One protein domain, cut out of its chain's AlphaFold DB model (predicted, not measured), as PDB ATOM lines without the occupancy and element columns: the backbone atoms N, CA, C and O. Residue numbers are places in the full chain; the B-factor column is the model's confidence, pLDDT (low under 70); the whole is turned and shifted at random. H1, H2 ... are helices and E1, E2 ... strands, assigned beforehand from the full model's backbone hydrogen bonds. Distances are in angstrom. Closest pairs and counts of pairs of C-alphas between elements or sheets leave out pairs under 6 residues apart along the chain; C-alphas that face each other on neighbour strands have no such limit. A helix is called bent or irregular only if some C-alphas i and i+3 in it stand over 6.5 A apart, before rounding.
ATOM      1  N   GLU A 109     230.864 312.528 154.367       80.25
ATOM      2  CA  GLU A 109     229.888 313.452 154.934       80.25
ATOM      3  C   GLU A 109     229.316 312.824 156.210       80.25
ATOM      4  O   GLU A 109     228.731 311.738 156.160       80.25
ATOM      5  N   LEU A 110     229.512 313.489 157.349       84.31
ATOM      6  CA  LEU A 110     228.988 313.088 158.648       84.31
ATOM      7  C   LEU A 110     227.678 313.822 158.933       84.31
ATOM      8  O   LEU A 110     227.642 315.038 159.129       84.31
ATOM      9  N   THR A 111     226.598 313.053 159.004       86.06
ATOM     10  CA  THR A 111     225.289 313.526 159.458       86.06
ATOM     11  C   THR A 111     225.016 312.982 160.845       86.06
ATOM     12  O   THR A 111     225.140 311.782 161.064       86.06
ATOM     13  N   ILE A 112     224.595 313.846 161.761       88.69
ATOM     14  CA  ILE A 112     224.145 313.470 163.099       88.69
ATOM     15  C   ILE A 112     222.684 313.870 163.255       88.69
ATOM     16  O   ILE A 112     222.315 315.006 162.948       88.69
ATOM     17  N   LYS A 113     221.865 312.953 163.766       90.69
ATOM     18  CA  LYS A 113     220.476 313.199 164.154       90.69
ATOM     19  C   LYS A 113     220.345 313.040 165.667       90.69
ATOM     20  O   LYS A 113     220.723 312.012 166.220       90.69
ATOM     21  N   LEU A 114     219.789 314.041 166.337       91.69
ATOM     22  CA  LEU A 114     219.508 314.020 167.768       91.69
ATOM     23  C   LEU A 114     218.008 314.193 168.004       91.69
ATOM     24  O   LEU A 114     217.439 315.240 167.705       91.69
ATOM     25  N   HIS A 115     217.374 313.182 168.583       89.56
ATOM     26  CA  HIS A 115     215.987 313.231 169.028       89.56
ATOM     27  C   HIS A 115     215.939 313.537 170.523       89.56
ATOM     28  O   HIS A 115     216.451 312.765 171.329       89.56
ATOM     29  N   LEU A 116     215.302 314.642 170.900       90.25
ATOM     30  CA  LEU A 116     215.076 315.044 172.286       90.25
ATOM     31  C   LEU A 116     213.719 314.487 172.747       90.25
ATOM     32  O   LEU A 116     212.669 314.966 172.313       90.25
ATOM     33  N   ILE A 117     213.750 313.436 173.572       84.50
ATOM     34  CA  ILE A 117     212.585 312.589 173.903       84.50
ATOM     35  C   ILE A 117     212.098 312.799 175.341       84.50
ATOM     36  O   ILE A 117     210.908 312.660 175.635       84.50
ATOM     37  N   GLY A 118     213.018 313.109 176.247       82.31
ATOM     38  CA  GLY A 118     212.726 313.307 177.654       82.31
ATOM     39  C   GLY A 118     211.911 314.568 177.879       82.31
ATOM     40  O   GLY A 118     212.038 315.547 177.147       82.31
ATOM     41  N   ASN A 119     211.114 314.549 178.943       80.88
ATOM     42  CA  ASN A 119     210.553 315.773 179.484       80.88
ATOM     43  C   ASN A 119     211.600 316.337 180.447       80.88
ATOM     44  O   ASN A 119     211.895 315.651 181.429       80.88
ATOM     45  N   PRO A 120     212.179 317.513 180.167       76.38
ATOM     46  CA  PRO A 120     213.088 318.158 181.095       76.38
ATOM     47  C   PRO A 120     212.375 318.381 182.423       76.38
ATOM     48  O   PRO A 120     211.181 318.706 182.463       76.38
ATOM     49  N   SER A 121     213.095 318.130 183.505       65.94
ATOM     50  CA  SER A 121     212.579 318.250 184.860       65.94
ATOM     51  C   SER A 121     212.186 319.700 185.138       65.94
ATOM     52  O   SER A 121     213.026 320.558 185.393       65.94
ATOM     53  N   ASP A 141     210.431 328.818 184.177       78.50
ATOM     54  CA  ASP A 141     210.300 327.409 183.807       78.50
ATOM     55  C   ASP A 141     210.713 327.162 182.352       78.50
ATOM     56  O   ASP A 141     211.426 326.201 182.056       78.50
ATOM     57  N   GLU A 142     210.324 328.049 181.428       84.25
ATOM     58  CA  GLU A 142     210.746 327.953 180.027       84.25
ATOM     59  C   GLU A 142     212.275 328.046 179.886       84.25
ATOM     60  O   GLU A 142     212.874 327.286 179.120       84.25
ATOM     61  N   LYS A 143     212.938 328.933 180.641       86.56
ATOM     62  CA  LYS A 143     214.404 329.071 180.606       86.56
ATOM     63  C   LYS A 143     215.119 327.835 181.135       86.56
ATOM     64  O   LYS A 143     216.081 327.404 180.500       86.56
ATOM     65  N   VAL A 144     214.659 327.271 182.254       88.25
ATOM     66  CA  VAL A 144     215.240 326.049 182.839       88.25
ATOM     67  C   VAL A 144     215.161 324.900 181.838       88.25
ATOM     68  O   VAL A 144     216.168 324.254 181.552       88.25
ATOM     69  N   VAL A 145     213.997 324.724 181.215       90.62
ATOM     70  CA  VAL A 145     213.770 323.701 180.189       90.62
ATOM     71  C   VAL A 145     214.689 323.885 178.975       90.62
ATOM     72  O   VAL A 145     215.268 322.920 178.476       90.62
ATOM     73  N   VAL A 146     214.855 325.120 178.492       92.06
ATOM     74  CA  VAL A 146     215.758 325.422 177.369       92.06
ATOM     75  C   VAL A 146     217.211 325.090 177.717       92.06
ATOM     76  O   VAL A 146     217.904 324.492 176.896       92.06
ATOM     77  N   GLU A 147     217.684 325.460 178.910       92.19
ATOM     78  CA  GLU A 147     219.048 325.140 179.355       92.19
ATOM     79  C   GLU A 147     219.268 323.634 179.501       92.19
ATOM     80  O   GLU A 147     220.321 323.124 179.114       92.19
ATOM     81  N   GLU A 148     218.269 322.898 179.983       92.44
ATOM     82  CA  GLU A 148     218.361 321.446 180.103       92.44
ATOM     83  C   GLU A 148     218.497 320.767 178.731       92.44
ATOM     84  O   GLU A 148     219.396 319.943 178.541       92.44
ATOM     85  N   TYR A 149     217.703 321.175 177.734       93.88
ATOM     86  CA  TYR A 149     217.863 320.673 176.365       93.88
ATOM     87  C   TYR A 149     219.241 320.997 175.782       93.88
ATOM     88  O   TYR A 149     219.862 320.141 175.149       93.88
ATOM     89  N   LEU A 150     219.753 322.209 176.007       93.94
ATOM     90  CA  LEU A 150     221.092 322.587 175.549       93.94
ATOM     91  C   LEU A 150     222.181 321.751 176.217       93.94
ATOM     92  O   LEU A 150     223.152 321.377 175.556       93.94
ATOM     93  N   ASN A 151     222.016 321.430 177.497       92.62
ATOM     94  CA  ASN A 151     222.913 320.532 178.205       92.62
ATOM     95  C   ASN A 151     222.874 319.121 177.603       92.62
ATOM     96  O   ASN A 151     223.925 318.535 177.360       92.62
ATOM     97  N   TRP A 152     221.687 318.592 177.280       93.06
ATOM     98  CA  TRP A 152     221.559 317.297 176.601       93.06
ATOM     99  C   TRP A 152     222.241 317.291 175.233       93.06
ATOM    100  O   TRP A 152     222.954 316.343 174.913       93.06
ATOM    101  N   ILE A 153     222.090 318.365 174.455       93.31
ATOM    102  CA  ILE A 153     222.756 318.518 173.157       93.31
ATOM    103  C   ILE A 153     224.277 318.492 173.315       93.31
ATOM    104  O   ILE A 153     224.934 317.681 172.667       93.31
ATOM    105  N   LYS A 154     224.839 319.322 174.204       91.81
ATOM    106  CA  LYS A 154     226.291 319.361 174.457       91.81
ATOM    107  C   LYS A 154     226.814 318.001 174.896       91.81
ATOM    108  O   LYS A 154     227.728 317.465 174.279       91.81
ATOM    109  N   LYS A 155     226.148 317.401 175.880       89.88
ATOM    110  CA  LYS A 155     226.487 316.086 176.415       89.88
ATOM    111  C   LYS A 155     226.442 314.992 175.346       89.88
ATOM    112  O   LYS A 155     227.324 314.143 175.309       89.88
ATOM    113  N   SER A 156     225.455 315.020 174.447       88.19
ATOM    114  CA  SER A 156     225.363 314.048 173.348       88.19
ATOM    115  C   SER A 156     226.542 314.154 172.374       88.19
ATOM    116  O   SER A 156     227.085 313.130 171.957       88.19
ATOM    117  N   LEU A 157     226.994 315.375 172.066       88.38
ATOM    118  CA  LEU A 157     228.156 315.613 171.208       88.38
ATOM    119  C   LEU A 157     229.465 315.218 171.904       88.38
ATOM    120  O   LEU A 157     230.307 314.581 171.278       88.38
ATOM    121  N   GLU A 158     229.612 315.515 173.197       86.19
ATOM    122  CA  GLU A 158     230.765 315.081 174.002       86.19
ATOM    123  C   GLU A 158     230.877 313.554 174.056       86.19
ATOM    124  O   GLU A 158     231.965 312.999 173.920       86.19
ATOM    125  N   ILE A 159     229.750 312.857 174.219       81.00
ATOM    126  CA  ILE A 159     229.693 311.391 174.191       81.00
ATOM    127  C   ILE A 159     230.104 310.874 172.813       81.00
ATOM    128  O   ILE A 159     230.892 309.933 172.725       81.00
ATOM    129  N   LEU A 160     229.611 311.486 171.736       79.38
ATOM    130  CA  LEU A 160     229.983 311.085 170.385       79.38
ATOM    131  C   LEU A 160     231.484 311.270 170.129       79.38
ATOM    132  O   LEU A 160     232.126 310.377 169.584       79.38
ATOM    133  N   GLU A 161     232.064 312.387 170.559       80.44
ATOM    134  CA  GLU A 161     233.501 312.623 170.441       80.44
ATOM    135  C   GLU A 161     234.301 311.626 171.288       80.44
ATOM    136  O   GLU A 161     235.202 310.966 170.769       80.44
ATOM    137  N   LYS A 162     233.925 311.443 172.561       76.81
ATOM    138  CA  LYS A 162     234.588 310.528 173.501       76.81
ATOM    139  C   LYS A 162     234.594 309.083 173.002       76.81
ATOM    140  O   LYS A 162     235.602 308.399 173.155       76.81
ATOM    141  N   TYR A 163     233.480 308.611 172.441       71.81
ATOM    142  CA  TYR A 163     233.290 307.194 172.116       71.81
ATOM    143  C   TYR A 163     233.433 306.850 170.635       71.81
ATOM    144  O   TYR A 163     233.682 305.693 170.312       71.81
ATOM    145  N   LYS A 164     233.270 307.814 169.722       71.31
ATOM    146  CA  LYS A 164     233.412 307.596 168.270       71.31
ATOM    147  C   LYS A 164     234.533 308.410 167.633       71.31
ATOM    148  O   LYS A 164     234.804 308.229 166.450       71.31
ATOM    149  N   GLY A 165     235.176 309.314 168.375       73.12
ATOM    150  CA  GLY A 165     236.225 310.187 167.843       73.12
ATOM    151  C   GLY A 165     235.714 311.226 166.837       73.12
ATOM    152  O   GLY A 165     236.512 311.885 166.162       73.12
ATOM    153  N   PHE A 166     234.393 311.387 166.699       78.50
ATOM    154  CA  PHE A 166     233.810 312.392 165.814       78.50
ATOM    155  C   PHE A 166     233.805 313.747 166.506       78.50
ATOM    156  O   PHE A 166     232.892 314.087 167.253       78.50
ATOM    157  N   LYS A 167     234.848 314.526 166.228       81.94
ATOM    158  CA  LYS A 167     234.945 315.914 166.681       81.94
ATOM    159  C   LYS A 167     233.794 316.742 166.123       81.94
ATOM    160  O   LYS A 167     233.450 316.600 164.946       81.94
ATOM    161  N   LYS A 168     233.286 317.676 166.932       80.12
ATOM    162  CA  LYS A 168     232.224 318.627 166.550       80.12
ATOM    163  C   LYS A 168     232.511 319.339 165.219       80.12
ATOM    164  O   LYS A 168     231.616 319.555 164.411       80.12
ATOM    165  N   GLU A 169     233.777 319.655 164.983       80.88
ATOM    166  CA  GLU A 169     234.305 320.316 163.783       80.88
ATOM    167  C   GLU A 169     234.085 319.527 162.485       80.88
ATOM    168  O   GLU A 169     233.992 320.112 161.412       80.88
ATOM    169  N   LYS A 170     233.995 318.197 162.572       82.06
ATOM    170  CA  LYS A 170     233.852 317.307 161.413       82.06
ATOM    171  C   LYS A 170     232.394 317.001 161.068       82.06
ATOM    172  O   LYS A 170     232.143 316.172 160.202       82.06
ATOM    173  N   ILE A 171     231.440 317.613 161.765       86.81
ATOM    174  CA  ILE A 171     230.013 317.388 161.541       86.81
ATOM    175  C   ILE A 171     229.566 318.237 160.351       86.81
ATOM    176  O   ILE A 171     229.502 319.463 160.454       86.81
ATOM    177  N   ASP A 172     229.212 317.599 159.235       87.62
ATOM    178  CA  ASP A 172     228.682 318.300 158.063       87.62
ATOM    179  C   ASP A 172     227.218 318.710 158.276       87.62
ATOM    180  O   ASP A 172     226.841 319.833 157.946       87.62
ATOM    181  N   ASN A 173     226.388 317.830 158.852       90.06
ATOM    182  CA  ASN A 173     224.972 318.105 159.112       90.06
ATOM    183  C   ASN A 173     224.593 317.711 160.545       90.06
ATOM    184  O   ASN A 173     224.821 316.574 160.957       90.06
ATOM    185  N   PHE A 174     223.964 318.626 161.283       93.56
ATOM    186  CA  PHE A 174     223.454 318.369 162.630       93.56
ATOM    187  C   PHE A 174     221.951 318.633 162.677       93.56
ATOM    188  O   PHE A 174     221.513 319.772 162.525       93.56
ATOM    189  N   LEU A 175     221.163 317.572 162.841       93.50
ATOM    190  CA  LEU A 175     219.706 317.605 162.783       93.50
ATOM    191  C   LEU A 175     219.111 317.361 164.168       93.50
ATOM    192  O   LEU A 175     219.493 316.404 164.838       93.50
ATOM    193  N   ILE A 176     218.152 318.192 164.581       94.44
ATOM    194  CA  ILE A 176     217.542 318.103 165.915       94.44
ATOM    195  C   ILE A 176     216.030 317.925 165.807       94.44
ATOM    196  O   ILE A 176     215.348 318.691 165.124       94.44
ATOM    197  N   GLY A 177     215.509 316.921 166.502       91.62
ATOM    198  CA  GLY A 177     214.086 316.644 166.660       91.62
ATOM    199  C   GLY A 177     213.640 316.793 168.103       91.62
ATOM    200  O   GLY A 177     214.421 316.573 169.025       91.62
ATOM    201  N   PHE A 178     212.366 317.116 168.292       90.38
ATOM    202  CA  PHE A 178     211.732 317.162 169.607       90.38
ATOM    203  C   PHE A 178     210.543 316.214 169.630       90.38
ATOM    204  O   PHE A 178     209.783 316.123 168.660       90.38
ATOM    205  N   LYS A 179     210.344 315.552 170.765       85.88
ATOM    206  CA  LYS A 179     209.152 314.751 171.009       85.88
ATOM    207  C   LYS A 179     207.886 315.579 170.832       85.88
ATOM    208  O   LYS A 179     207.794 316.719 171.281       85.88
ATOM    209  N   GLY A 180     206.895 314.973 170.184       78.69
ATOM    210  CA  GLY A 180     205.609 315.615 169.921       78.69
ATOM    211  C   GLY A 180     205.622 316.596 168.747       78.69
ATOM    212  O   GLY A 180     204.577 317.165 168.444       78.69
ATOM    213  N   ILE A 181     206.759 316.775 168.063       82.75
ATOM    214  CA  ILE A 181     206.834 317.525 166.807       82.75
ATOM    215  C   ILE A 181     206.916 316.544 165.648       82.75
ATOM    216  O   ILE A 181     207.815 315.711 165.580       82.75
ATOM    217  N   ASP A 182     205.968 316.669 164.733       78.12
ATOM    218  CA  ASP A 182     205.924 315.932 163.481       78.12
ATOM    219  C   ASP A 182     205.413 316.888 162.397       78.12
ATOM    220  O   ASP A 182     204.595 317.774 162.664       78.12
ATOM    221  N   TYR A 183     205.906 316.734 161.172       71.19
ATOM    222  CA  TYR A 183     205.572 317.609 160.057       71.19
ATOM    223  C   TYR A 183     204.108 317.444 159.639       71.19
ATOM    224  O   TYR A 183     203.529 318.370 159.065       71.19
ATOM    225  N   ARG A 184     203.516 316.280 159.944       66.81
ATOM    226  CA  ARG A 184     202.081 316.018 159.803       66.81
ATOM    227  C   ARG A 184     201.269 316.634 160.948       66.81
ATOM    228  O   ARG A 184     200.106 316.961 160.735       66.81
ATOM    229  N   GLY A 185     201.890 316.852 162.112       55.19
ATOM    230  CA  GLY A 185     201.224 317.178 163.375       55.19
ATOM    231  C   GLY A 185     201.255 316.025 164.393       55.19
ATOM    232  O   GLY A 185     201.779 314.954 164.107       55.19
ATOM    233  N   SER A 186     200.713 316.217 165.601       44.00
ATOM    234  CA  SER A 186     200.587 315.153 166.613       44.00
ATOM    235  C   SER A 186     199.795 313.940 166.094       44.00
ATOM    236  O   SER A 186     198.575 314.025 165.977       44.00
ATOM    237  N   LYS A 187     200.451 312.796 165.852       46.47
ATOM    238  CA  LYS A 187     199.817 311.534 165.415       46.47
ATOM    239  C   LYS A 187     198.382 311.381 165.942       46.47
ATOM    240  O   LYS A 187     198.153 311.298 167.147       46.47
ATOM    241  N   THR A 188     197.391 311.395 165.047       41.88
ATOM    242  CA  THR A 188     196.004 311.126 165.440       41.88
ATOM    243  C   THR A 188     195.900 309.732 166.032       41.88
ATOM    244  O   THR A 188     196.636 308.828 165.635       41.88
ATOM    245  N   ILE A 189     194.927 309.527 166.921       42.31
ATOM    246  CA  ILE A 189     194.618 308.221 167.524       42.31
ATOM    247  C   ILE A 189     194.518 307.124 166.447       42.31
ATOM    248  O   ILE A 189     194.948 306.002 166.679       42.31
ATOM    249  N   ALA A 190     194.035 307.454 165.241       39.09
ATOM    250  CA  ALA A 190     193.993 306.542 164.100       39.09
ATOM    251  C   ALA A 190     195.393 306.177 163.567       39.09
ATOM    252  O   ALA A 190     195.702 304.996 163.422       39.09
ATOM    253  N   SER A 191     196.273 307.156 163.335       45.75
ATOM    254  CA  SER A 191     197.669 306.887 162.950       45.75
ATOM    255  C   SER A 191     198.452 306.124 164.033       45.75
ATOM    256  O   SER A 191     199.354 305.349 163.721       45.75
ATOM    257  N   GLU A 192     198.069 306.285 165.303       46.25
ATOM    258  CA  GLU A 192     198.635 305.541 166.427       46.25
ATOM    259  C   GLU A 192     198.031 304.139 166.622       46.25
ATOM    260  O   GLU A 192     198.686 303.282 167.212       46.25
ATOM    261  N   MET A 193     196.792 303.896 166.178       41.28
ATOM    262  CA  MET A 193     196.099 302.605 166.306       41.28
ATOM    263  C   MET A 193     196.486 301.608 165.215       41.28
ATOM    264  O   MET A 193     196.477 300.407 165.468       41.28
ATOM    265  N   PHE A 194     196.808 302.078 164.007       41.25
ATOM    266  CA  PHE A 194     196.962 301.182 162.859       41.25
ATOM    267  C   PHE A 194     198.401 300.806 162.514       41.25
ATOM    268  O   PHE A 194     198.571 299.877 161.731       41.25
ATOM    269  N   GLY A 195     199.423 301.470 163.075       40.84
ATOM    270  CA  GLY A 195     200.847 301.100 162.918       40.84
ATOM    271  C   GLY A 195     201.377 301.034 161.471       40.84
ATOM    272  O   GLY A 195     202.557 300.782 161.252       40.84
ATOM    273  N   CYS A 196     200.513 301.286 160.495       37.94
ATOM    274  CA  CYS A 196     200.706 301.180 159.065       37.94
ATOM    275  C   CYS A 196     200.167 302.474 158.468       37.94
ATOM    276  O   CYS A 196     199.064 302.906 158.808       37.94
ATOM    277  N   GLY A 197     200.971 303.100 157.613       42.84
ATOM    278  CA  GLY A 197     200.738 304.426 157.065       42.84
ATOM    279  C   GLY A 197     199.298 304.686 156.627       42.84
ATOM    280  O   GLY A 197     198.865 304.246 155.565       42.84
ATOM    281  N   SER A 198     198.602 305.544 157.371       41.12
ATOM    282  CA  SER A 198     197.577 306.422 156.807       41.12
ATOM    283  C   SER A 198     198.265 307.521 155.983       41.12
ATOM    284  O   SER A 198     198.150 308.718 156.245       41.12
ATOM    285  N   GLU A 199     199.062 307.106 155.000       44.00
ATOM    286  CA  GLU A 199     199.649 307.992 154.007       44.00
ATOM    287  C   GLU A 199     198.503 308.593 153.183       44.00
ATOM    288  O   GLU A 199     197.847 307.905 152.408       44.00
ATOM    289  N   GLY A 200     198.217 309.881 153.401       39.19
ATOM    290  CA  GLY A 200     197.374 310.675 152.502       39.19
ATOM    291  C   GLY A 200     195.938 310.981 152.937       39.19
ATOM    292  O   GLY A 200     195.203 311.535 152.125       39.19
ATOM    293  N   LEU A 201     195.513 310.678 154.173       37.62
ATOM    294  CA  LEU A 201     194.136 310.981 154.620       37.62
ATOM    295  C   LEU A 201     193.986 312.227 155.502       37.62
ATOM    296  O   LEU A 201     192.866 312.700 155.688       37.62
ATOM    297  N   GLU A 202     195.078 312.792 156.010       45.25
ATOM    298  CA  GLU A 202     195.023 313.992 156.845       45.25
ATOM    299  C   GLU A 202     195.741 315.148 156.159       45.25
ATOM    300  O   GLU A 202     196.868 315.002 155.682       45.25
ATOM    301  N   ASN A 203     195.069 316.301 156.087       42.50
ATOM    302  CA  ASN A 203     195.660 317.527 155.565       42.50
ATOM    303  C   ASN A 203     196.894 317.870 156.413       42.50
ATOM    304  O   ASN A 203     196.735 318.170 157.599       42.50
ATOM    305  N   PRO A 204     198.108 317.876 155.838       44.91
ATOM    306  CA  PRO A 204     199.280 318.358 156.551       44.91
ATOM    307  C   PRO A 204     199.007 319.822 156.901       44.91
ATOM    308  O   PRO A 204     198.533 320.553 156.030       44.91
ATOM    309  N   ASN A 205     199.274 320.219 158.152       43.88
ATOM    310  CA  ASN A 205     199.022 321.541 158.769       43.88
ATOM    311  C   ASN A 205     197.853 321.629 159.776       43.88
ATOM    312  O   ASN A 205     197.599 322.726 160.271       43.88
ATOM    313  N   THR A 206     197.129 320.557 160.110       41.75
ATOM    314  CA  THR A 206     195.918 320.680 160.958       41.75
ATOM    315  C   THR A 206     196.139 320.578 162.466       41.75
ATOM    316  O   THR A 206     195.195 320.832 163.213       41.75
ATOM    317  N   GLN A 207     197.340 320.255 162.953       53.31
ATOM    318  CA  GLN A 207     197.560 320.086 164.393       53.31
ATOM    319  C   GLN A 207     198.584 321.055 164.969       53.31
ATOM    320  O   GLN A 207     199.626 321.359 164.388       53.31
ATOM    321  N   ILE A 208     198.215 321.558 166.142       64.69
ATOM    322  CA  ILE A 208     198.796 322.714 166.807       64.69
ATOM    323  C   ILE A 208     199.889 322.212 167.749       64.69
ATOM    324  O   ILE A 208     199.608 321.521 168.726       64.69
ATOM    325  N   ILE A 209     201.140 322.571 167.461       76.25
ATOM    326  CA  ILE A 209     202.224 322.477 168.446       76.25
ATOM    327  C   ILE A 209     201.854 323.422 169.588       76.25
ATOM    328  O   ILE A 209     201.456 324.559 169.335       76.25
ATOM    329  N   SER A 210     201.962 322.970 170.838       84.19
ATOM    330  CA  SER A 210     201.655 323.841 171.972       84.19
ATOM    331  C   SER A 210     202.552 325.082 171.942       84.19
ATOM    332  O   SER A 210     203.751 324.981 171.672       84.19
ATOM    333  N   ASN A 211     201.992 326.256 172.247       85.38
ATOM    334  CA  ASN A 211     202.753 327.513 172.243       85.38
ATOM    335  C   ASN A 211     204.015 327.423 173.119       85.38
ATOM    336  O   ASN A 211     205.055 327.967 172.758       85.38
ATOM    337  N   LYS A 212     203.935 326.692 174.242       88.12
ATOM    338  CA  LYS A 212     205.073 326.428 175.132       88.12
ATOM    339  C   LYS A 212     206.178 325.640 174.422       88.12
ATOM    340  O   LYS A 212     207.323 326.081 174.409       88.12
ATOM    341  N   LEU A 213     205.847 324.510 173.787       87.81
ATOM    342  CA  LEU A 213     206.829 323.697 173.058       87.81
ATOM    343  C   LEU A 213     207.424 324.469 171.877       87.81
ATOM    344  O   LEU A 213     208.629 324.423 171.655       87.81
ATOM    345  N   GLU A 214     206.599 325.225 171.156       90.12
ATOM    346  CA  GLU A 214     207.059 326.071 170.063       90.12
ATOM    347  C   GLU A 214     208.085 327.114 170.535       90.12
ATOM    348  O   GLU A 214     209.167 327.202 169.958       90.12
ATOM    349  N   LYS A 215     207.801 327.866 171.608       91.75
ATOM    350  CA  LYS A 215     208.759 328.830 172.181       91.75
ATOM    351  C   LYS A 215     210.066 328.162 172.607       91.75
ATOM    352  O   LYS A 215     211.139 328.679 172.296       91.75
ATOM    353  N   ILE A 216     209.981 327.014 173.281       92.56
ATOM    354  CA  ILE A 216     211.154 326.241 173.707       92.56
ATOM    355  C   ILE A 216     212.021 325.891 172.494       92.56
ATOM    356  O   ILE A 216     213.218 326.166 172.499       92.56
ATOM    357  N   VAL A 217     211.416 325.353 171.433       92.56
ATOM    358  CA  VAL A 217     212.119 324.968 170.200       92.56
ATOM    359  C   VAL A 217     212.819 326.165 169.567       92.56
ATOM    360  O   VAL A 217     214.000 326.074 169.230       92.56
ATOM    361  N   LEU A 218     212.122 327.300 169.441       93.94
ATOM    362  CA  LEU A 218     212.698 328.523 168.879       93.94
ATOM    363  C   LEU A 218     213.896 329.013 169.705       93.94
ATOM    364  O   LEU A 218     214.939 329.351 169.146       93.94
ATOM    365  N   ASN A 219     213.776 329.013 171.033       93.94
ATOM    366  CA  ASN A 219     214.840 329.449 171.935       93.94
ATOM    367  C   ASN A 219     216.057 328.516 171.899       93.94
ATOM    368  O   ASN A 219     217.193 328.996 171.868       93.94
ATOM    369  N   VAL A 220     215.830 327.202 171.859       94.69
ATOM    370  CA  VAL A 220     216.894 326.202 171.720       94.69
ATOM    371  C   VAL A 220     217.630 326.399 170.392       94.69
ATOM    372  O   VAL A 220     218.850 326.543 170.398       94.69
ATOM    373  N   PHE A 221     216.920 326.506 169.264       93.94
ATOM    374  CA  PHE A 221     217.549 326.706 167.953       93.94
ATOM    375  C   PHE A 221     218.335 328.018 167.855       93.94
ATOM    376  O   PHE A 221     219.459 328.010 167.358       93.94
ATOM    377  N   ASN A 222     217.810 329.121 168.397       91.38
ATOM    378  CA  ASN A 222     218.533 330.395 168.434       91.38
ATOM    379  C   ASN A 222     219.864 330.279 169.201       91.38
ATOM    380  O   ASN A 222     220.894 330.778 168.741       91.38
ATOM    381  N   LYS A 223     219.867 329.594 170.353       92.19
ATOM    382  CA  LYS A 223     221.078 329.392 171.164       92.19
ATOM    383  C   LYS A 223     222.065 328.415 170.519       92.19
ATOM    384  O   LYS A 223     223.271 328.643 170.582       92.19
ATOM    385  N   ILE A 224     221.581 327.363 169.862       90.19
ATOM    386  CA  ILE A 224     222.435 326.414 169.132       90.19
ATOM    387  C   ILE A 224     223.069 327.069 167.912       90.19
ATOM    388  O   ILE A 224     224.255 326.870 167.668       90.19
ATOM    389  N   ASN A 225     222.313 327.875 167.169       86.88
ATOM    390  CA  ASN A 225     222.854 328.602 166.027       86.88
ATOM    391  C   ASN A 225     224.022 329.493 166.472       86.88
ATOM    392  O   ASN A 225     225.102 329.424 165.898       86.88
ATOM    393  N   TYR A 226     223.860 330.212 167.590       84.25
ATOM    394  CA  TYR A 226     224.943 330.982 168.205       84.25
ATOM    395  C   TYR A 226     226.146 330.107 168.615       84.25
ATOM    396  O   TYR A 226     227.292 330.518 168.430       84.25
ATOM    397  N   PHE A 227     225.905 328.907 169.156       81.75
ATOM    398  CA  PHE A 227     226.946 327.948 169.555       81.75
ATOM    399  C   PHE A 227     227.754 327.399 168.369       81.75
ATOM    400  O   PHE A 227     228.955 327.172 168.505       81.75
ATOM    401  N   PHE A 228     227.135 327.197 167.203       77.56
ATOM    402  CA  PHE A 228     227.854 326.783 165.995       77.56
ATOM    403  C   PHE A 228     228.491 327.964 165.252       77.56
ATOM    404  O   PHE A 228     229.579 327.800 164.716       77.56
ATOM    405  N   GLU A 229     227.892 329.157 165.264       76.38
ATOM    406  CA  GLU A 229     228.444 330.337 164.579       76.38
ATOM    407  C   GLU A 229     229.639 330.972 165.314       76.38
ATOM    408  O   GLU A 229     230.583 331.422 164.667       76.38
ATOM    409  N   ASN A 230     229.635 331.025 166.654       68.12
ATOM    410  CA  ASN A 230     230.690 331.730 167.400       68.12
ATOM    411  C   ASN A 230     231.901 330.871 167.750       68.12
ATOM    412  O   ASN A 230     233.009 331.405 167.821       68.12
ATOM    413  N   GLU A 231     231.709 329.571 167.978       61.78
ATOM    414  CA  GLU A 231     232.829 328.669 168.260       61.78
ATOM    415  C   GLU A 231     233.572 328.263 166.977       61.78
ATOM    416  O   GLU A 231     234.778 328.037 167.026       61.78
ATOM    417  N   ASN A 232     232.911 328.280 165.812       53.59
ATOM    418  CA  ASN A 232     233.508 327.886 164.532       53.59
ATOM    419  C   ASN A 232     233.875 329.090 163.646       53.59
ATOM    420  O   ASN A 232     233.476 329.169 162.487       53.59
ATOM    421  N   LYS A 233     234.702 330.020 164.148       52.31
ATOM    422  CA  LYS A 233     235.302 331.081 163.302       52.31
ATOM    423  C   LYS A 233     236.267 330.552 162.226       52.31
ATOM    424  O   LYS A 233     236.677 331.320 161.360       52.31
ATOM    425  N   ASN A 234     236.598 329.261 162.263       47.66
ATOM    426  CA  ASN A 234     237.404 328.573 161.262       47.66
ATOM    427  C   ASN A 234     236.513 327.612 160.465       47.66
ATOM    428  O   ASN A 234     236.056 326.634 161.041       47.66
ATOM    429  N   GLU A 235     236.277 327.930 159.186       54.16
ATOM    430  CA  GLU A 235     235.888 327.095 158.016       54.16
ATOM    431  C   GLU A 235     234.838 325.958 158.132       54.16
ATOM    432  O   GLU A 235     234.451 325.389 157.108       54.16
ATOM    433  N   ASN A 236     234.304 325.641 159.309       57.06
ATOM    434  CA  ASN A 236     233.391 324.520 159.509       57.06
ATOM    435  C   ASN A 236     231.948 324.941 159.235       57.06
ATOM    436  O   ASN A 236     231.262 325.527 160.072       57.06
ATOM    437  N   ASN A 237     231.485 324.592 158.037       74.69
ATOM    438  CA  ASN A 237     230.135 324.840 157.535       74.69
ATOM    439  C   ASN A 237     229.125 323.777 158.010       74.69
ATOM    440  O   ASN A 237     228.409 323.205 157.183       74.69
ATOM    441  N   THR A 238     229.055 323.486 159.314       87.12
ATOM    442  CA  THR A 238     228.026 322.571 159.839       87.12
ATOM    443  C   THR A 238     226.640 323.112 159.494       87.12
ATOM    444  O   THR A 238     226.257 324.211 159.899       87.12
ATOM    445  N   LYS A 239     225.860 322.334 158.745       90.50
ATOM    446  CA  LYS A 239     224.481 322.670 158.401       90.50
ATOM    447  C   LYS A 239     223.573 322.268 159.552       90.50
ATOM    448  O   LYS A 239     223.333 321.083 159.779       90.50
ATOM    449  N   LEU A 240     223.041 323.265 160.250       93.06
ATOM    450  CA  LEU A 240     221.997 323.040 161.236       93.06
ATOM    451  C   LEU A 240     220.684 322.695 160.523       93.06
ATOM    452  O   LEU A 240     220.261 323.368 159.576       93.06
ATOM    453  N   GLY A 241     220.038 321.630 160.975       93.69
ATOM    454  CA  GLY A 241     218.761 321.189 160.449       93.69
ATOM    455  C   GLY A 241     217.821 320.675 161.529       93.69
ATOM    456  O   GLY A 241     218.155 320.611 162.711       93.69
ATOM    457  N   SER A 242     216.617 320.324 161.107       93.31
ATOM    458  CA  SER A 242     215.546 319.857 161.975       93.31
ATOM    459  C   SER A 242     215.068 318.463 161.583       93.31
ATOM    460  O   SER A 242     215.232 318.026 160.442       93.31
ATOM    461  N   LEU A 243     214.453 317.776 162.541       90.12
ATOM    462  CA  LEU A 243     213.707 316.547 162.311       90.12
ATOM    463  C   LEU A 243     212.218 316.856 162.483       90.12
ATOM    464  O   LEU A 243     211.779 317.309 163.539       90.12
ATOM    465  N   TYR A 244     211.455 316.606 161.425       87.31
ATOM    466  CA  TYR A 244     209.995 316.614 161.388       87.31
ATOM    467  C   TYR A 244     209.344 317.969 161.661       87.31
ATOM    468  O   TYR A 244     208.225 318.040 162.157       87.31
ATOM    469  N   PHE A 245     210.008 319.080 161.339       89.94
ATOM    470  CA  PHE A 245     209.405 320.386 161.611       89.94
ATOM    471  C   PHE A 245     208.214 320.674 160.701       89.94
ATOM    472  O   PHE A 245     208.240 320.429 159.490       89.94
ATOM    473  N   THR A 246     207.169 321.246 161.296       87.69
ATOM    474  CA  THR A 246     206.015 321.774 160.567       87.69
ATOM    475  C   THR A 246     206.406 323.014 159.767       87.69
ATOM    476  O   THR A 246     207.389 323.698 160.067       87.69
ATOM    477  N   LEU A 247     205.595 323.356 158.765       87.69
ATOM    478  CA  LEU A 247     205.814 324.558 157.960       87.69
ATOM    479  C   LEU A 247     205.861 325.832 158.816       87.69
ATOM    480  O   LEU A 247     206.661 326.725 158.551       87.69
ATOM    481  N   ASN A 248     205.028 325.914 159.854       88.81
ATOM    482  CA  ASN A 248     204.970 327.081 160.733       88.81
ATOM    483  C   ASN A 248     206.271 327.275 161.519       88.81
ATOM    484  O   ASN A 248     206.779 328.396 161.573       88.81
ATOM    485  N   LEU A 249     206.854 326.196 162.052       90.19
ATOM    486  CA  LEU A 249     208.164 326.259 162.704       90.19
ATOM    487  C   LEU A 249     209.259 326.687 161.728       90.19
ATOM    488  O   LEU A 249     210.044 327.583 162.036       90.19
ATOM    489  N   LEU A 250     209.273 326.107 160.523       91.06
ATOM    490  CA  LEU A 250     210.235 326.490 159.487       91.06
ATOM    491  C   LEU A 250     210.096 327.968 159.097       91.06
ATOM    492  O   LEU A 250     211.099 328.661 158.956       91.06
ATOM    493  N   LYS A 251     208.869 328.492 158.987       91.50
ATOM    494  CA  LYS A 251     208.609 329.919 158.728       91.50
ATOM    495  C   LYS A 251     209.156 330.827 159.830       91.50
ATOM    496  O   LYS A 251     209.631 331.921 159.523       91.50
ATOM    497  N   LYS A 252     209.109 330.396 161.094       92.06
ATOM    498  CA  LYS A 252     209.631 331.167 162.234       92.06
ATOM    499  C   LYS A 252     211.159 331.120 162.328       92.06
ATOM    500  O   LYS A 252     211.765 332.150 162.610       92.06
ATOM    501  N   LEU A 253     211.775 329.976 162.024       90.00
ATOM    502  CA  LEU A 253     213.236 329.791 162.053       90.00
ATOM    503  C   LEU A 253     213.941 330.243 160.762       90.00
ATOM    504  O   LEU A 253     215.141 330.520 160.766       90.00
ATOM    505  N   LYS A 254     213.197 330.380 159.660       84.06
ATOM    506  CA  LYS A 254     213.669 330.889 158.364       84.06
ATOM    507  C   LYS A 254     214.972 330.202 157.926       84.06
ATOM    508  O   LYS A 254     215.074 328.982 157.907       84.06
ATOM    509  N   SER A 255     215.979 331.003 157.579       78.50
ATOM    510  CA  SER A 255     217.264 330.584 157.029       78.50
ATOM    511  C   SER A 255     218.214 329.936 158.036       78.50
ATOM    512  O   SER A 255     219.308 329.548 157.619       78.50
ATOM    513  N   GLN A 256     217.850 329.852 159.321       86.31
ATOM    514  CA  GLN A 256     218.647 329.134 160.323       86.31
ATOM    515  C   GLN A 256     218.679 327.631 160.014       86.31
ATOM    516  O   GLN A 256     219.700 326.977 160.192       86.31
ATOM    517  N   ILE A 257     217.579 327.097 159.476       91.06
ATOM    518  CA  ILE A 257     217.457 325.692 159.091       91.06
ATOM    519  C   ILE A 257     217.907 325.517 157.643       91.06
ATOM    520  O   ILE A 257     217.419 326.200 156.744       91.06
ATOM    521  N   LYS A 258     218.829 324.582 157.403       92.19
ATOM    522  CA  LYS A 258     219.280 324.207 156.051       92.19
ATOM    523  C   LYS A 258     218.679 322.898 155.562       92.19
ATOM    524  O   LYS A 258     218.559 322.701 154.355       92.19
ATOM    525  N   ILE A 259     218.319 322.011 156.482       92.62
ATOM    526  CA  ILE A 259     217.794 320.674 156.201       92.62
ATOM    527  C   ILE A 259     216.598 320.436 157.115       92.62
ATOM    528  O   ILE A 259     216.679 320.728 158.305       92.62
ATOM    529  N   ASN A 260     215.517 319.876 156.585       91.31
ATOM    530  CA  ASN A 260     214.474 319.267 157.394       91.31
ATOM    531  C   ASN A 260     214.268 317.813 156.959       91.31
ATOM    532  O   ASN A 260     213.856 317.553 155.827       91.31
ATOM    533  N   SER A 261     214.570 316.877 157.858       89.12
ATOM    534  CA  SER A 261     214.352 315.447 157.636       89.12
ATOM    535  C   SER A 261     212.954 315.064 158.092       89.12
ATOM    536  O   SER A 261     212.545 315.403 159.196       89.12
ATOM    537  N   LEU A 262     212.211 314.374 157.244       82.31
ATOM    538  CA  LEU A 262     210.789 314.094 157.393       82.31
ATOM    539  C   LEU A 262     210.565 312.589 157.524       82.31
ATOM    540  O   LEU A 262     211.234 311.816 156.849       82.31
ATOM    541  N   ASP A 263     209.603 312.165 158.341       75.94
ATOM    542  CA  ASP A 263     209.247 310.748 158.477       75.94
ATOM    543  C   ASP A 263     208.283 310.350 157.350       75.94
ATOM    544  O   ASP A 263     207.067 310.251 157.524       75.94
ATOM    545  N   THR A 264     208.815 310.270 156.132       69.69
ATOM    546  CA  THR A 264     208.033 310.048 154.914       69.69
ATOM    547  C   THR A 264     208.857 309.308 153.880       69.69
ATOM    548  O   THR A 264     209.964 309.761 153.592       69.69
ATOM    549  N   PRO A 265     208.327 308.233 153.268       64.06
ATOM    550  CA  PRO A 265     209.079 307.447 152.290       64.06
ATOM    551  C   PRO A 265     209.470 308.274 151.060       64.06
ATOM    552  O   PRO A 265     210.500 308.017 150.439       64.06
ATOM    553  N   ASP A 266     208.677 309.294 150.722       70.81
ATOM    554  CA  ASP A 266     209.031 310.298 149.729       70.81
ATOM    555  C   ASP A 266     208.527 311.701 150.102       70.81
ATOM    556  O   ASP A 266     207.624 311.879 150.924       70.81
ATOM    557  N   CYS A 267     209.115 312.722 149.477       75.56
ATOM    558  CA  CYS A 267     208.680 314.112 149.624       75.56
ATOM    559  C   CYS A 267     207.634 314.540 148.574       75.56
ATOM    560  O   CYS A 267     207.239 315.707 148.562       75.56
ATOM    561  N   HIS A 268     207.193 313.645 147.680       73.25
ATOM    562  CA  HIS A 268     206.302 313.998 146.565       73.25
ATOM    563  C   HIS A 268     204.887 314.328 147.041       73.25
ATOM    564  O   HIS A 268     204.213 315.166 146.445       73.25
ATOM    565  N   HIS A 269     204.462 313.706 148.139       72.38
ATOM    566  CA  HIS A 269     203.135 313.889 148.723       72.38
ATOM    567  C   HIS A 269     203.043 315.084 149.686       72.38
ATOM    568  O   HIS A 269     201.995 315.319 150.290       72.38
ATOM    569  N   LEU A 270     204.121 315.859 149.849       77.12
ATOM    570  CA  LEU A 270     204.100 317.050 150.696       77.12
ATOM    571  C   LEU A 270     203.260 318.170 150.063       77.12
ATOM    572  O   LEU A 270     203.251 318.324 148.837       77.12
ATOM    573  N   PRO A 271     202.601 319.024 150.870       82.75
ATOM    574  CA  PRO A 271     201.862 320.161 150.342       82.75
ATOM    575  C   PRO A 271     202.738 321.055 149.465       82.75
ATOM    576  O   PRO A 271     203.896 321.337 149.790       82.75
ATOM    577  N   LYS A 272     202.156 321.588 148.386       85.19
ATOM    578  CA  LYS A 272     202.844 322.546 147.505       85.19
ATOM    579  C   LYS A 272     203.354 323.767 148.264       85.19
ATOM    580  O   LYS A 272     204.445 324.240 147.987       85.19
ATOM    581  N   GLU A 273     202.593 324.259 149.238       87.06
ATOM    582  CA  GLU A 273     203.027 325.380 150.078       87.06
ATOM    583  C   GLU A 273     204.318 325.049 150.840       87.06
ATOM    584  O   GLU A 273     205.246 325.853 150.877       87.06
ATOM    585  N   TYR A 274     204.398 323.835 151.387       86.94
ATOM    586  CA  TYR A 274     205.550 323.355 152.137       86.94
ATOM    587  C   TYR A 274     206.793 323.262 151.245       86.94
ATOM    588  O   TYR A 274     207.854 323.798 151.567       86.94
ATOM    589  N   THR A 275     206.651 322.604 150.094       88.19
ATOM    590  CA  THR A 275     207.751 322.399 149.140       88.19
ATOM    591  C   THR A 275     208.194 323.704 148.478       88.19
ATOM    592  O   THR A 275     209.395 323.917 148.313       88.19
ATOM    593  N   ASN A 276     207.266 324.617 148.171       90.56
ATOM    594  CA  ASN A 276     207.584 325.951 147.657       90.56
ATOM    595  C   ASN A 276     208.352 326.778 148.688       90.56
ATOM    596  O   ASN A 276     209.407 327.315 148.356       90.56
ATOM    597  N   PHE A 277     207.886 326.822 149.941       91.12
ATOM    598  CA  PHE A 277     208.583 327.542 151.006       91.12
ATOM    599  C   PHE A 277     210.008 327.011 151.206       91.12
ATOM    600  O   PHE A 277     210.959 327.793 151.273       91.12
ATOM    601  N   ALA A 278     210.170 325.685 151.259       90.25
ATOM    602  CA  ALA A 278     211.481 325.057 151.384       90.25
ATOM    603  C   ALA A 278     212.395 325.425 150.204       90.25
ATOM    604  O   ALA A 278     213.536 325.836 150.409       90.25
ATOM    605  N   LYS A 279     211.874 325.373 148.972       90.69
ATOM    606  CA  LYS A 279     212.609 325.747 147.757       90.69
ATOM    607  C   LYS A 279     213.046 327.215 147.764       90.69
ATOM    608  O   LYS A 279     214.210 327.497 147.485       90.69
ATOM    609  N   GLU A 280     212.147 328.139 148.095       93.56
ATOM    610  CA  GLU A 280     212.424 329.582 148.157       93.56
ATOM    611  C   GLU A 280     213.502 329.920 149.194       93.56
ATOM    612  O   GLU A 280     214.357 330.771 148.954       93.56
ATOM    613  N   ASN A 281     213.509 329.201 150.319       92.25
ATOM    614  CA  ASN A 281     214.448 329.416 151.419       92.25
ATOM    615  C   ASN A 281     215.686 328.504 151.358       92.25
ATOM    616  O   ASN A 281     216.503 328.526 152.278       92.25
ATOM    617  N   LYS A 282     215.857 327.733 150.274       92.00
ATOM    618  CA  LYS A 282     216.963 326.775 150.075       92.00
ATOM    619  C   LYS A 282     217.087 325.741 151.208       92.00
ATOM    620  O   LYS A 282     218.194 325.334 151.557       92.00
ATOM    621  N   ILE A 283     215.955 325.321 151.770       91.25
ATOM    622  CA  ILE A 283     215.864 324.251 152.766       91.25
ATOM    623  C   ILE A 283     215.770 322.919 152.023       91.25
ATOM    624  O   ILE A 283     214.877 322.717 151.198       91.25
ATOM    625  N   GLN A 284     216.686 322.003 152.316       91.06
ATOM    626  CA  GLN A 284     216.640 320.646 151.784       91.06
ATOM    627  C   GLN A 284     215.594 319.828 152.542       91.06
ATOM    628  O   GLN A 284     215.573 319.843 153.770       91.06
ATOM    629  N   LEU A 285     214.742 319.106 151.816       88.94
ATOM    630  CA  LEU A 285     213.779 318.178 152.401       88.94
ATOM    631  C   LEU A 285     214.300 316.762 152.216       88.94
ATOM    632  O   LEU A 285     214.532 316.341 151.083       88.94
ATOM    633  N   TRP A 286     214.527 316.060 153.320       88.00
ATOM    634  CA  TRP A 286     215.022 314.688 153.293       88.00
ATOM    635  C   TRP A 286     213.897 313.739 153.689       88.00
ATOM    636  O   TRP A 286     213.288 313.900 154.742       88.00
ATOM    637  N   ALA A 287     213.613 312.764 152.835       76.81
ATOM    638  CA  ALA A 287     212.696 311.675 153.129       76.81
ATOM    639  C   ALA A 287     213.414 310.632 154.001       76.81
ATOM    640  O   ALA A 287     214.442 310.088 153.600       76.81
ATOM    641  N   GLY A 288     212.903 310.382 155.203       67.25
ATOM    642  CA  GLY A 288     213.281 309.245 156.040       67.25
ATOM    643  C   GLY A 288     212.496 308.004 155.623       67.25
ATOM    644  O   GLY A 288     211.355 308.118 155.201       67.25
ATOM    645  N   GLY A 289     213.074 306.808 155.748       58.59
ATOM    646  CA  GLY A 289     212.504 305.547 155.235       58.59
ATOM    647  C   GLY A 289     211.148 305.093 155.809       58.59
ATOM    648  O   GLY A 289     210.762 303.954 155.567       58.59
ATOM    649  N   GLY A 290     210.434 305.955 156.537       53.69
ATOM    650  CA  GLY A 290     209.183 305.673 157.222       53.69
ATOM    651  C   GLY A 290     209.420 304.896 158.515       53.69
ATOM    652  O   GLY A 290     209.977 303.802 158.505       53.69
ATOM    653  N   GLY A 291     208.978 305.449 159.641       55.47
ATOM    654  CA  GLY A 291     208.938 304.762 160.930       55.47
ATOM    655  C   GLY A 291     209.961 305.219 161.971       55.47
ATOM    656  O   GLY A 291     209.956 304.651 163.060       55.47
ATOM    657  N   GLU A 292     210.793 306.235 161.699       61.06
ATOM    658  CA  GLU A 292     211.675 306.800 162.739       61.06
ATOM    659  C   GLU A 292     210.859 307.606 163.774       61.06
ATOM    660  O   GLU A 292     211.165 307.546 164.961       61.06
ATOM    661  N   GLY A 293     209.776 308.291 163.374       63.53
ATOM    662  CA  GLY A 293     208.901 309.065 164.263       63.53
ATOM    663  C   GLY A 293     209.607 310.115 165.144       63.53
ATOM    664  O   GLY A 293     210.827 310.269 165.146       63.53
ATOM    665  N   SER A 294     208.832 310.862 165.940       63.66
ATOM    666  CA  SER A 294     209.368 311.846 166.904       63.66
ATOM    667  C   SER A 294     209.844 311.234 168.231       63.66
ATOM    668  O   SER A 294     210.494 311.913 169.024       63.66
ATOM    669  N   ASP A 295     209.551 309.954 168.457       64.69
ATOM    670  CA  ASP A 295     209.965 309.163 169.620       64.69
ATOM    671  C   ASP A 295     210.534 307.815 169.123       64.69
ATOM    672  O   ASP A 295     209.848 306.793 169.192       64.69
ATOM    673  N   PRO A 296     211.751 307.813 168.539       66.12
ATOM    674  CA  PRO A 296     212.345 306.630 167.904       66.12
ATOM    675  C   PRO A 296     212.668 305.508 168.894       66.12
ATOM    676  O   PRO A 296     212.858 304.359 168.491       66.12
ATOM    677  N   LYS A 350     216.033 310.206 177.698       86.75
ATOM    678  CA  LYS A 350     216.220 311.664 177.591       86.75
ATOM    679  C   LYS A 350     216.405 312.091 176.137       86.75
ATOM    680  O   LYS A 350     215.755 313.018 175.660       86.75
ATOM    681  N   TRP A 351     217.251 311.383 175.403       88.25
ATOM    682  CA  TRP A 351     217.512 311.647 173.995       88.25
ATOM    683  C   TRP A 351     218.051 310.399 173.296       88.25
ATOM    684  O   TRP A 351     218.514 309.465 173.948       88.25
ATOM    685  N   VAL A 352     217.979 310.393 171.966       85.00
ATOM    686  CA  VAL A 352     218.557 309.365 171.089       85.00
ATOM    687  C   VAL A 352     219.407 310.062 170.041       85.00
ATOM    688  O   VAL A 352     218.942 310.998 169.393       85.00
ATOM    689  N   LEU A 353     220.648 309.613 169.886       84.75
ATOM    690  CA  LEU A 353     221.607 310.143 168.923       84.75
ATOM    691  C   LEU A 353     221.929 309.053 167.902       84.75
ATOM    692  O   LEU A 353     222.343 307.966 168.297       84.75
ATOM    693  N   SER A 354     221.782 309.363 166.619       82.56
ATOM    694  CA  SER A 354     222.238 308.519 165.514       82.56
ATOM    695  C   SER A 354     223.177 309.292 164.596       82.56
ATOM    696  O   SER A 354     223.162 310.528 164.551       82.56
ATOM    697  N   TYR A 355     224.032 308.569 163.881       79.75
ATOM    698  CA  TYR A 355     224.970 309.161 162.941       79.75
ATOM    699  C   TYR A 355     225.120 308.320 161.673       79.75
ATOM    700  O   TYR A 355     225.163 307.093 161.684       79.75
ATOM    701  N   THR A 356     225.276 309.010 160.548       76.88
ATOM    702  CA  THR A 356     225.457 308.398 159.234       76.88
ATOM    703  C   THR A 356     226.707 308.964 158.578       76.88
ATOM    704  O   THR A 356     226.901 310.180 158.545       76.88
ATOM    705  N   LEU A 357     227.540 308.074 158.032       71.44
ATOM    706  CA  LEU A 357     228.711 308.432 157.238       71.44
ATOM    707  C   LEU A 357     228.459 308.085 155.771       71.44
ATOM    708  O   LEU A 357     228.333 306.917 155.397       71.44
ATOM    709  N   VAL A 358     228.418 309.102 154.918       68.56
ATOM    710  CA  VAL A 358     228.250 308.924 153.472       68.56
ATOM    711  C   VAL A 358     229.556 309.258 152.777       68.56
ATOM    712  O   VAL A 358     230.060 310.363 152.913       68.56
ATOM    713  N   SER A 359     230.133 308.325 152.019       64.44
ATOM    714  CA  SER A 359     231.346 308.626 151.250       64.44
ATOM    715  C   SER A 359     231.049 309.664 150.162       64.44
ATOM    716  O   SER A 359     230.188 309.428 149.312       64.44
ATOM    717  N   LYS A 360     231.808 310.769 150.151       65.25
ATOM    718  CA  LYS A 360     231.700 311.864 149.174       65.25
ATOM    719  C   LYS A 360     232.109 311.423 147.763       65.25
ATOM    720  O   LYS A 360     231.559 311.926 146.787       65.25
ATOM    721  N   THR A 361     233.015 310.450 147.633       55.81
ATOM    722  CA  THR A 361     233.495 309.957 146.326       55.81
ATOM    723  C   THR A 361     232.805 308.704 145.809       55.81
ATOM    724  O   THR A 361     232.805 308.479 144.599       55.81
ATOM    725  N   ARG A 362     232.251 307.849 146.679       48.97
ATOM    726  CA  ARG A 362     231.805 306.506 146.258       48.97
ATOM    727  C   ARG A 362     230.295 306.294 146.215       48.97
ATOM    728  O   ARG A 362     229.890 305.198 145.845       48.97
ATOM    729  N   ASN A 363     229.454 307.274 146.563       49.31
ATOM    730  CA  ASN A 363     228.003 307.059 146.750       49.31
ATOM    731  C   ASN A 363     227.693 305.821 147.626       49.31
ATOM    732  O   ASN A 363     226.636 305.205 147.511       49.31
ATOM    733  N   VAL A 364     228.629 305.424 148.498       47.31
ATOM    734  CA  VAL A 364     228.433 304.334 149.452       47.31
ATOM    735  C   VAL A 364     228.003 304.978 150.757       47.31
ATOM    736  O   VAL A 364     228.798 305.642 151.426       47.31
ATOM    737  N   VAL A 365     226.736 304.777 151.106       48.47
ATOM    738  CA  VAL A 365     226.209 305.090 152.434       48.47
ATOM    739  C   VAL A 365     226.668 303.976 153.368       48.47
ATOM    740  O   VAL A 365     226.275 302.822 153.197       48.47
ATOM    741  N   LYS A 366     227.530 304.300 154.332       48.97
ATOM    742  CA  LYS A 366     227.783 303.427 155.477       48.97
ATOM    743  C   LYS A 366     226.962 303.976 156.634       48.97
ATOM    744  O   LYS A 366     227.395 304.885 157.340       48.97
ATOM    745  N   ASP A 367     225.763 303.433 156.793       44.62
ATOM    746  CA  ASP A 367     225.021 303.635 158.029       44.62
ATOM    747  C   ASP A 367     225.738 302.872 159.149       44.62
ATOM    748  O   ASP A 367     226.085 301.699 158.984       44.62
ATOM    749  N   LYS A 368     226.089 303.581 160.221       47.78
ATOM    750  CA  LYS A 368     227.037 303.114 161.238       47.78
ATOM    751  C   LYS A 368     226.509 303.265 162.665       47.78
ATOM    752  O   LYS A 368     227.272 303.010 163.589       47.78
ATOM    753  N   GLY A 369     225.272 303.691 162.902       41.81
ATOM    754  CA  GLY A 369     224.842 303.933 164.284       41.81
ATOM    755  C   GLY A 369     223.498 304.584 164.400       41.81
ATOM    756  O   GLY A 369     223.454 305.821 164.228       41.81
TER     757      GLY A 369
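AT A GLANCE: This is residues 109 to 121, 141 to 296 and 350 to 369 of the 369 residues of an uncharacterized protein of Kwoniella pini CBS 10737 (UniProt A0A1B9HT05). A curled, twisted sheet of seven strands forms a wall, with the helices H1, H3, H4 and H5 over one of its faces and no named helix over the other. H1 and H3, the two long helices, cross at a steep angle, H4 is beside H3, and the short helix H2 lies far off beyond the last residues of E2 and E3, in a loop of low confidence. The printed part has 189 residues, with five named helices and seven named strands in the order E1 H1 E2 H2 H3 E3 H4 E4 H5 E5 E6 E7, and its class is mixed, helices and strands. The sheet is mixed too, in the order E5 E4 E3 E2 E1 E6 E7: the strands from E5 to E1 are parallel neighbours, while E1 with E6 and E6 with E7 are antiparallel. The whole is compact, with a radius of gyration of the C-alphas of 16.4 A, and spans 47 by 46 by 32 A.

HOW THE PARTS SIT: In the sheet, E2, residues 173 to 178, is an inner strand, parallel to E1, residues 109 to 116, at 13 degrees; N 114 and O 175 are 2.8 A apart, within hydrogen-bond range. E3, residues 239 to 243, is parallel to E2, with N 241 and O 174 at 2.8 A. E4, residues 259 to 262, is parallel to E3, with N 242 and O 259 at 2.8 A. The edge strand E5, residues 284 to 287, is parallel to E4, with N 262 and O 286 at 2.8 A. On the other side of E1, E6, residues 351 to 359, is antiparallel to it at 167 degrees, with N 113 and O 354 at 2.9 A. E6 and the edge strand E7, residues 365 to 367, form a hairpin, with N 366 and O 357 at 2.9 A. H1, residues 141 to 164, is on the sheet at a height of 10.0 A; it lies over E6, and only just over E2 and E1, on each of which 3 of its C-alphas fall. H3, residues 211 to 231, is on the same face at a height of 9.6 A, over E2, and runs along the strands, at 21 degrees to E2 on the local plane. With its residues 142 to 150 alone, H1 touches H3 at a steep tilt of 46 degrees, the same way; their closest C-alphas, those of Val 146 and Val 220, are 5.8 A apart. H4, residues 247 to 256, touches H3 at a shallow tilt of 14 degrees, with the C-alphas of Leu 218 and Leu 253 closest at 7.0 A. H4 is irregular: C-alphas 252 and 255 are 9.3 A apart. H5, residues 272 to 280, is close to H4 but not clearly touching it, with the C-alphas of Leu 247 and Tyr 274 closest at 6.0 A. H4 and H5 are also on the sheet, and H1, H3, H4 and H5 make two layers with it, helices on one face of a sheet. H2, residues 189 to 194, is not on the sheet and touches no helix. Three strand-helix-strand units, parallel neighbour strands with helices between them, have right-handed crossovers: E2, H2 H3, E3; E3, H4, E4; and E4, H5, E5. Every O i to N i+4 pair is within hydrogen-bond range in H1, H2 and H5, against 16 of 17 in H3 and 4 of 6 in H4.

IN THESE COORDINATES: E1 begins at C-alpha 109, (229.888, 313.452, 154.934), and is 22.9 A long. H1 measures 34.2 A, H3 30.4 A, E6 26.8 A and E2 16.9 A from first to last C-alpha. H3 begins at C-alpha 211, (202.753, 327.513, 172.243). E7 ends at C-alpha 367, (225.021, 303.635, 158.029).

THE WHOLE: The C-alphas farthest apart, those of Met 193 and Asn 234, are 49.0 A from each other. Residues 122 to 140 are not printed, with 9.5 A between C-alphas 121 and 141, nor are residues 297 to 349, with 11.6 A between C-alphas 296 and 350. Of the links that are printed whole, that from H2 to H3 is long, with 16 residues. The mean pLDDT of the printed part is 76.0; 56 residues are under 70, among them residues 184 to 208 and 358 to 369.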